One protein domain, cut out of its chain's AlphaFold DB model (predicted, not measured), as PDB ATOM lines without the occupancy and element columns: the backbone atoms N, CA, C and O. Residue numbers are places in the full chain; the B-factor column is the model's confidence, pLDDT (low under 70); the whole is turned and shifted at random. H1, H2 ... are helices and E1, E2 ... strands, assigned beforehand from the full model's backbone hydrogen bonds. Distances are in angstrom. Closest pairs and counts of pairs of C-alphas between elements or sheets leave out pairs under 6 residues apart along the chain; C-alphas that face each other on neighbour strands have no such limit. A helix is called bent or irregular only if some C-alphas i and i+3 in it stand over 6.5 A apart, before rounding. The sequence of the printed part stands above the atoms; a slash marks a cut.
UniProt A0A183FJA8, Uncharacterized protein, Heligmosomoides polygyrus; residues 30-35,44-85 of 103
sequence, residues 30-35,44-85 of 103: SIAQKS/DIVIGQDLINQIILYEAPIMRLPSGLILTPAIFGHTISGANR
ATOM      1  N   SER A  30     307.580 279.599 239.753       94.00
ATOM      2  CA  SER A  30     307.400 278.729 240.916       94.00
ATOM      3  C   SER A  30     306.955 277.347 240.446       94.00
ATOM      4  O   SER A  30     305.983 277.245 239.688       94.00
ATOM      5  N   ILE A  31     307.667 276.302 240.869       94.50
ATOM      6  CA  ILE A  31     307.379 274.901 240.546       94.50
ATOM      7  C   ILE A  31     306.930 274.195 241.829       94.50
ATOM      8  O   ILE A  31     307.548 274.377 242.873       94.50
ATOM      9  N   ALA A  32     305.898 273.355 241.739       91.25
ATOM     10  CA  ALA A  32     305.304 272.678 242.893       91.25
ATOM     11  C   ALA A  32     306.224 271.642 243.574       91.25
ATOM     12  O   ALA A  32     306.022 271.290 244.733       91.25
ATOM     13  N   GLN A  33     307.246 271.138 242.871       87.50
ATOM     14  CA  GLN A  33     308.227 270.214 243.445       87.50
ATOM     15  C   GLN A  33     309.371 270.967 244.142       87.50
ATOM     16  O   GLN A  33     309.876 271.963 243.628       87.50
ATOM     17  N   LYS A  34     309.856 270.436 245.273       84.88
ATOM     18  CA  LYS A  34     310.900 271.069 246.110       84.88
ATOM     19  C   LYS A  34     312.257 271.247 245.410       84.88
ATOM     20  O   LYS A  34     313.056 272.081 245.821       84.88
ATOM     21  N   SER A  35     312.552 270.449 244.381       87.31
ATOM     22  CA  SER A  35     313.836 270.468 243.671       87.31
ATOM     23  C   SER A  35     313.660 270.199 242.179       87.31
ATOM     24  O   SER A  35     312.822 269.399 241.778       87.31
ATOM     25  N   ASP A  44     304.192 264.107 249.934       83.50
ATOM     26  CA  ASP A  44     303.634 264.580 251.204       83.50
ATOM     27  C   ASP A  44     302.097 264.460 251.174       83.50
ATOM     28  O   ASP A  44     301.481 263.915 252.095       83.50
ATOM     29  N   ILE A  45     301.496 264.870 250.051       83.38
ATOM     30  CA  ILE A  45     300.053 264.897 249.801       83.38
ATOM     31  C   ILE A  45     299.753 264.136 248.504       83.38
ATOM     32  O   ILE A  45     300.421 264.334 247.490       83.38
ATOM     33  N   VAL A  46     298.726 263.287 248.540       86.12
ATOM     34  CA  VAL A  46     298.134 262.656 247.354       86.12
ATOM     35  C   VAL A  46     296.717 263.192 247.219       86.12
ATOM     36  O   VAL A  46     295.967 263.191 248.191       86.12
ATOM     37  N   ILE A  47     296.380 263.680 246.030       85.56
ATOM     38  CA  ILE A  47     295.095 264.312 245.734       85.56
ATOM     39  C   ILE A  47     294.331 263.412 244.760       85.56
ATOM     40  O   ILE A  47     294.917 262.903 243.802       85.56
ATOM     41  N   GLY A  48     293.040 263.202 245.023       89.12
ATOM     42  CA  GLY A  48     292.141 262.473 244.131       89.12
ATOM     43  C   GLY A  48     291.913 263.211 242.809       89.12
ATOM     44  O   GLY A  48     292.051 264.432 242.723       89.12
ATOM     45  N   GLN A  49     291.582 262.469 241.752       89.75
ATOM     46  CA  GLN A  49     291.364 263.059 240.425       89.75
ATOM     47  C   GLN A  49     290.152 264.001 240.385       89.75
ATOM     48  O   GLN A  49     290.153 264.983 239.648       89.75
ATOM     49  N   ASP A  50     289.151 263.735 241.220       92.38
ATOM     50  CA  ASP A  50     287.959 264.558 241.431       92.38
ATOM     51  C   ASP A  50     288.292 265.980 241.912       92.38
ATOM     52  O   ASP A  50     287.585 266.935 241.590       92.38
ATOM     53  N   LEU A  51     289.415 266.143 242.613       90.88
ATOM     54  CA  LEU A  51     289.876 267.431 243.127       90.88
ATOM     55  C   LEU A  51     290.805 268.178 242.158       90.88
ATOM     56  O   LEU A  51     291.179 269.316 242.442       90.88
ATOM     57  N   ILE A  52     291.166 267.599 241.003       90.19
ATOM     58  CA  ILE A  52     292.082 268.241 240.039       90.19
ATOM     59  C   ILE A  52     291.536 269.602 239.585       90.19
ATOM     60  O   ILE A  52     292.276 270.586 239.543       90.19
ATOM     61  N   ASN A  53     290.229 269.691 239.336       89.62
ATOM     62  CA  ASN A  53     289.591 270.933 238.893       89.62
ATOM     63  C   ASN A  53     289.634 272.053 239.945       89.62
ATOM     64  O   ASN A  53     289.439 273.213 239.605       89.62
ATOM     65  N   GLN A  54     289.891 271.727 241.214       92.44
ATOM     66  CA  GLN A  54     290.006 272.717 242.288       92.44
ATOM     67  C   GLN A  54     291.444 273.217 242.470       92.44
ATOM     68  O   GLN A  54     291.658 274.282 243.045       92.44
ATOM     69  N   ILE A  55     292.440 272.459 242.000       93.12
ATOM     70  CA  ILE A  55     293.861 272.782 242.200       93.12
ATOM     71  C   ILE A  55     294.511 273.435 240.978       93.12
ATOM     72  O   ILE A  55     295.527 274.114 241.139       93.12
ATOM     73  N   ILE A  56     293.973 273.219 239.774       94.38
ATOM     74  CA  ILE A  56     294.475 273.830 238.538       94.38
ATOM     75  C   ILE A  56     293.982 275.273 238.429       94.38
ATOM     76  O   ILE A  56     292.803 275.564 238.611       94.38
ATOM     77  N   LEU A  57     294.896 276.186 238.097       94.75
ATOM     78  CA  LEU A  57     294.584 277.598 237.887       94.75
ATOM     79  C   LEU A  57     294.307 277.844 236.399       94.75
ATOM     80  O   LEU A  57     295.227 278.148 235.640       94.75
ATOM     81  N   TYR A  58     293.046 277.704 235.984       90.94
ATOM     82  CA  TYR A  58     292.635 277.792 234.572       90.94
ATOM     83  C   TYR A  58     292.807 279.179 233.939       90.94
ATOM     84  O   TYR A  58     292.974 279.273 232.727       90.94
ATOM     85  N   GLU A  59     292.832 280.239 234.749       91.38
ATOM     86  CA  GLU A  59     293.077 281.610 234.279       91.38
ATOM     87  C   GLU A  59     294.530 281.839 233.831       91.38
ATOM     88  O   GLU A  59     294.841 282.812 233.142       91.38
ATOM     89  N   ALA A  60     295.448 280.951 234.229       90.31
ATOM     90  CA  ALA A  60     296.851 281.032 233.863       90.31
ATOM     91  C   ALA A  60     297.167 280.090 232.686       90.31
ATOM     92  O   ALA A  60     296.727 278.937 232.660       90.31
ATOM     93  N   PRO A  61     297.978 280.534 231.710       92.00
ATOM     94  CA  PRO A  61     298.254 279.740 230.525       92.00
ATOM     95  C   PRO A  61     299.135 278.527 230.839       92.00
ATOM     96  O   PRO A  61     300.161 278.626 231.518       92.00
ATOM     97  N   ILE A  62     298.787 277.388 230.240       94.56
ATOM     98  CA  ILE A  62     299.654 276.208 230.196       94.56
ATOM     99  C   ILE A  62     300.875 276.524 229.324       94.56
ATOM    100  O   ILE A  62     300.753 277.022 228.204       94.56
ATOM    101  N   MET A  63     302.068 276.202 229.822       94.81
ATOM    102  CA  MET A  63     303.327 276.418 229.107       94.81
ATOM    103  C   MET A  63     303.983 275.095 228.726       94.81
ATOM    104  O   MET A  63     303.833 274.084 229.406       94.81
ATOM    105  N   ARG A  64     304.769 275.111 227.648       95.06
ATOM    106  CA  ARG A  64     305.651 273.998 227.285       95.06
ATOM    107  C   ARG A  64     307.099 274.372 227.551       95.06
ATOM    108  O   ARG A  64     307.538 275.471 227.212       95.06
ATOM    109  N   LEU A  65     307.822 273.445 228.159       95.31
ATOM    110  CA  LEU A  65     309.268 273.497 228.288       95.31
ATOM    111  C   LEU A  65     309.931 273.141 226.946       95.31
ATOM    112  O   LEU A  65     309.308 272.457 226.128       95.31
ATOM    113  N   PRO A  66     311.185 273.566 226.710       94.69
ATOM    114  CA  PRO A  66     311.954 273.190 225.521       94.69
ATOM    115  C   PRO A  66     311.985 271.682 225.221       94.69
ATOM    116  O   PRO A  66     311.924 271.297 224.058       94.69
ATOM    117  N   SER A  67     312.015 270.825 226.246       93.31
ATOM    118  CA  SER A  67     311.927 269.358 226.099       93.31
ATOM    119  C   SER A  67     310.556 268.827 225.661       93.31
ATOM    120  O   SER A  67     310.399 267.637 225.388       93.31
ATOM    121  N   GLY A  68     309.536 269.685 225.616       93.19
ATOM    122  CA  GLY A  68     308.148 269.309 225.366       93.19
ATOM    123  C   GLY A  68     307.362 268.920 226.620       93.19
ATOM    124  O   GLY A  68     306.161 268.676 226.505       93.19
ATOM    125  N   LEU A  69     307.993 268.910 227.802       94.44
ATOM    126  CA  LEU A  69     307.289 268.781 229.080       94.44
ATOM    127  C   LEU A  69     306.299 269.936 229.280       94.44
ATOM    128  O   LEU A  69     306.511 271.053 228.800       94.44
ATOM    129  N   ILE A  70     305.218 269.670 230.002       95.81
ATOM    130  CA  ILE A  70     304.111 270.606 230.191       95.81
ATOM    131  C   ILE A  70     304.174 271.181 231.603       95.81
ATOM    132  O   ILE A  70     304.290 270.438 232.578       95.81
ATOM    133  N   LEU A  71     304.084 272.505 231.689       96.06
ATOM    134  CA  LEU A  71     303.924 273.270 232.916       96.06
ATOM    135  C   LEU A  71     302.463 273.681 233.055       96.06
ATOM    136  O   LEU A  71     301.997 274.560 232.325       96.06
ATOM    137  N   THR A  72     301.769 273.078 234.015       96.38
ATOM    138  CA  THR A  72     300.377 273.413 234.321       96.38
ATOM    139  C   THR A  72     300.332 274.251 235.597       96.38
ATOM    140  O   THR A  72     300.764 273.757 236.645       96.38
ATOM    141  N   PRO A  73     299.841 275.501 235.543       96.69
ATOM    142  CA  PRO A  73     299.649 276.329 236.729       96.69
ATOM    143  C   PRO A  73     298.711 275.657 237.740       96.69
ATOM    144  O   PRO A  73     297.624 275.204 237.387       96.69
ATOM    145  N   ALA A  74     299.129 275.598 239.000       95.00
ATOM    146  CA  ALA A  74     298.331 275.067 240.097       95.00
ATOM    147  C   ALA A  74     298.577 275.872 241.381       95.00
ATOM    148  O   ALA A  74     299.542 276.637 241.468       95.00
ATOM    149  N   ILE A  75     297.729 275.675 242.392       94.06
ATOM    150  CA  ILE A  75     297.783 276.407 243.673       94.06
ATOM    151  C   ILE A  75     299.136 276.303 244.402       94.06
ATOM    152  O   ILE A  75     299.513 277.213 245.133       94.06
ATOM    153  N   PHE A  76     299.903 275.231 244.171       91.44
ATOM    154  CA  PHE A  76     301.230 275.016 244.771       91.44
ATOM    155  C   PHE A  76     302.392 275.479 243.875       91.44
ATOM    156  O   PHE A  76     303.552 275.199 244.166       91.44
ATOM    157  N   GLY A  77     302.098 276.164 242.770       94.31
ATOM    158  CA  GLY A  77     303.041 276.449 241.691       94.31
ATOM    159  C   GLY A  77     302.803 275.551 240.478       94.31
ATOM    160  O   GLY A  77     301.876 274.745 240.438       94.31
ATOM    161  N   HIS A  78     303.637 275.690 239.451       96.12
ATOM    162  CA  HIS A  78     303.483 274.913 238.226       96.12
ATOM    163  C   HIS A  78     303.834 273.449 238.479       96.12
ATOM    164  O   HIS A  78     304.915 273.128 238.982       96.12
ATOM    165  N   THR A  79     302.936 272.556 238.089       94.12
ATOM    166  CA  THR A  79     303.214 271.122 238.021       94.12
ATOM    167  C   THR A  79     303.908 270.803 236.702       94.12
ATOM    168  O   THR A  79     303.644 271.446 235.686       94.12
ATOM    169  N   ILE A  80     304.823 269.834 236.718       94.38
ATOM    170  CA  ILE A  80     305.528 269.366 235.520       94.38
ATOM    171  C   ILE A  80     304.977 267.992 235.161       94.38
ATOM    172  O   ILE A  80     304.978 267.088 235.995       94.38
ATOM    173  N   SER A  81     304.530 267.829 233.923       91.12
ATOM    174  CA  SER A  81     303.972 266.571 233.428       91.12
ATOM    175  C   SER A  81     304.393 266.279 231.987       91.12
ATOM    176  O   SER A  81     304.977 267.121 231.297       91.12
ATOM    177  N   GLY A  82     304.093 265.064 231.534       88.62
ATOM    178  CA  GLY A  82     304.420 264.583 230.196       88.62
ATOM    179  C   GLY A  82     305.764 263.865 230.118       88.62
ATOM    180  O   GLY A  82     306.424 263.606 231.124       88.62
ATOM    181  N   ALA A  83     306.153 263.528 228.891       78.00
ATOM    182  CA  ALA A  83     307.409 262.862 228.580       78.00
ATOM    183  C   ALA A  83     308.296 263.783 227.739       78.00
ATOM    184  O   ALA A  83     307.810 264.535 226.892       78.00
ATOM    185  N   ASN A  84     309.606 263.705 227.968       70.00
ATOM    186  CA  ASN A  84     310.585 264.409 227.152       70.00
ATOM    187  C   ASN A  84     310.503 263.887 225.706       70.00
ATOM    188  O   ASN A  84     310.591 262.680 225.474       70.00
ATOM    189  N   ARG A  85     310.329 264.780 224.728       66.69
ATOM    190  CA  ARG A  85     310.181 264.420 223.306       66.69
ATOM    191  C   ARG A  85     311.535 264.215 222.615       66.69
ATOM    192  O   ARG A  85     311.704 264.603 221.467       66.69
TER     193      ARG A  85
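AT A GLANCE: This is residues 30 to 35 and 44 to 85 of the 103 residues of an uncharacterized protein of Heligmosomoides polygyrus (UniProt A0A183FJA8). This domain has little regular structure: a small hairpin of two short antiparallel strands, E1 and E2, with one short helix, H1, away from it and a long loop, residues 56 to 69, between H1 and E1. The printed part has 48 residues, 13 of them in named elements, in the order H1, E1, E2, a mixed class. It is only just compact, close to loose, with a radius of gyration of the C-alphas of 11.2 A and spans of 28 by 25 by 19 A.

IN THESE COORDINATES: Start at C-alpha 30, (307.400, 278.729, 240.916). H1, residues 49 to 55, begins at C-alpha 49, (291.364, 263.059, 240.425), and measures 10.2 A; it is irregular, with C-alphas 50 and 53 7.1 A apart. E1, residues 70 to 72, measures 6.2 A. E2, residues 79 to 81, measures 6.5 A and ends at C-alpha 81, (303.972, 266.571, 233.428).

HOW THE PARTS SIT: Look at the hairpin E1 and E2, at 148 degrees: N 70 and O 81 are 2.9 A apart, within hydrogen-bond range. Residues 63 to 64 pair antiparallel with residues 70 to 71 of E1. H1 and E2 are apart. In H1, 1 of 3 O i to N i+4 pairs and 3 of 4 O i to N i+3 pairs are within range.

THE WHOLE: The C-alphas farthest apart, of Asp 50 and Pro 66, are 30.1 A apart. Residues 36 to 43 are not printed; C-alphas 35 and 44 across this cut are 14.0 A apart. The link from H1 to E1 is long. Residue 85 is under 70 in pLDDT.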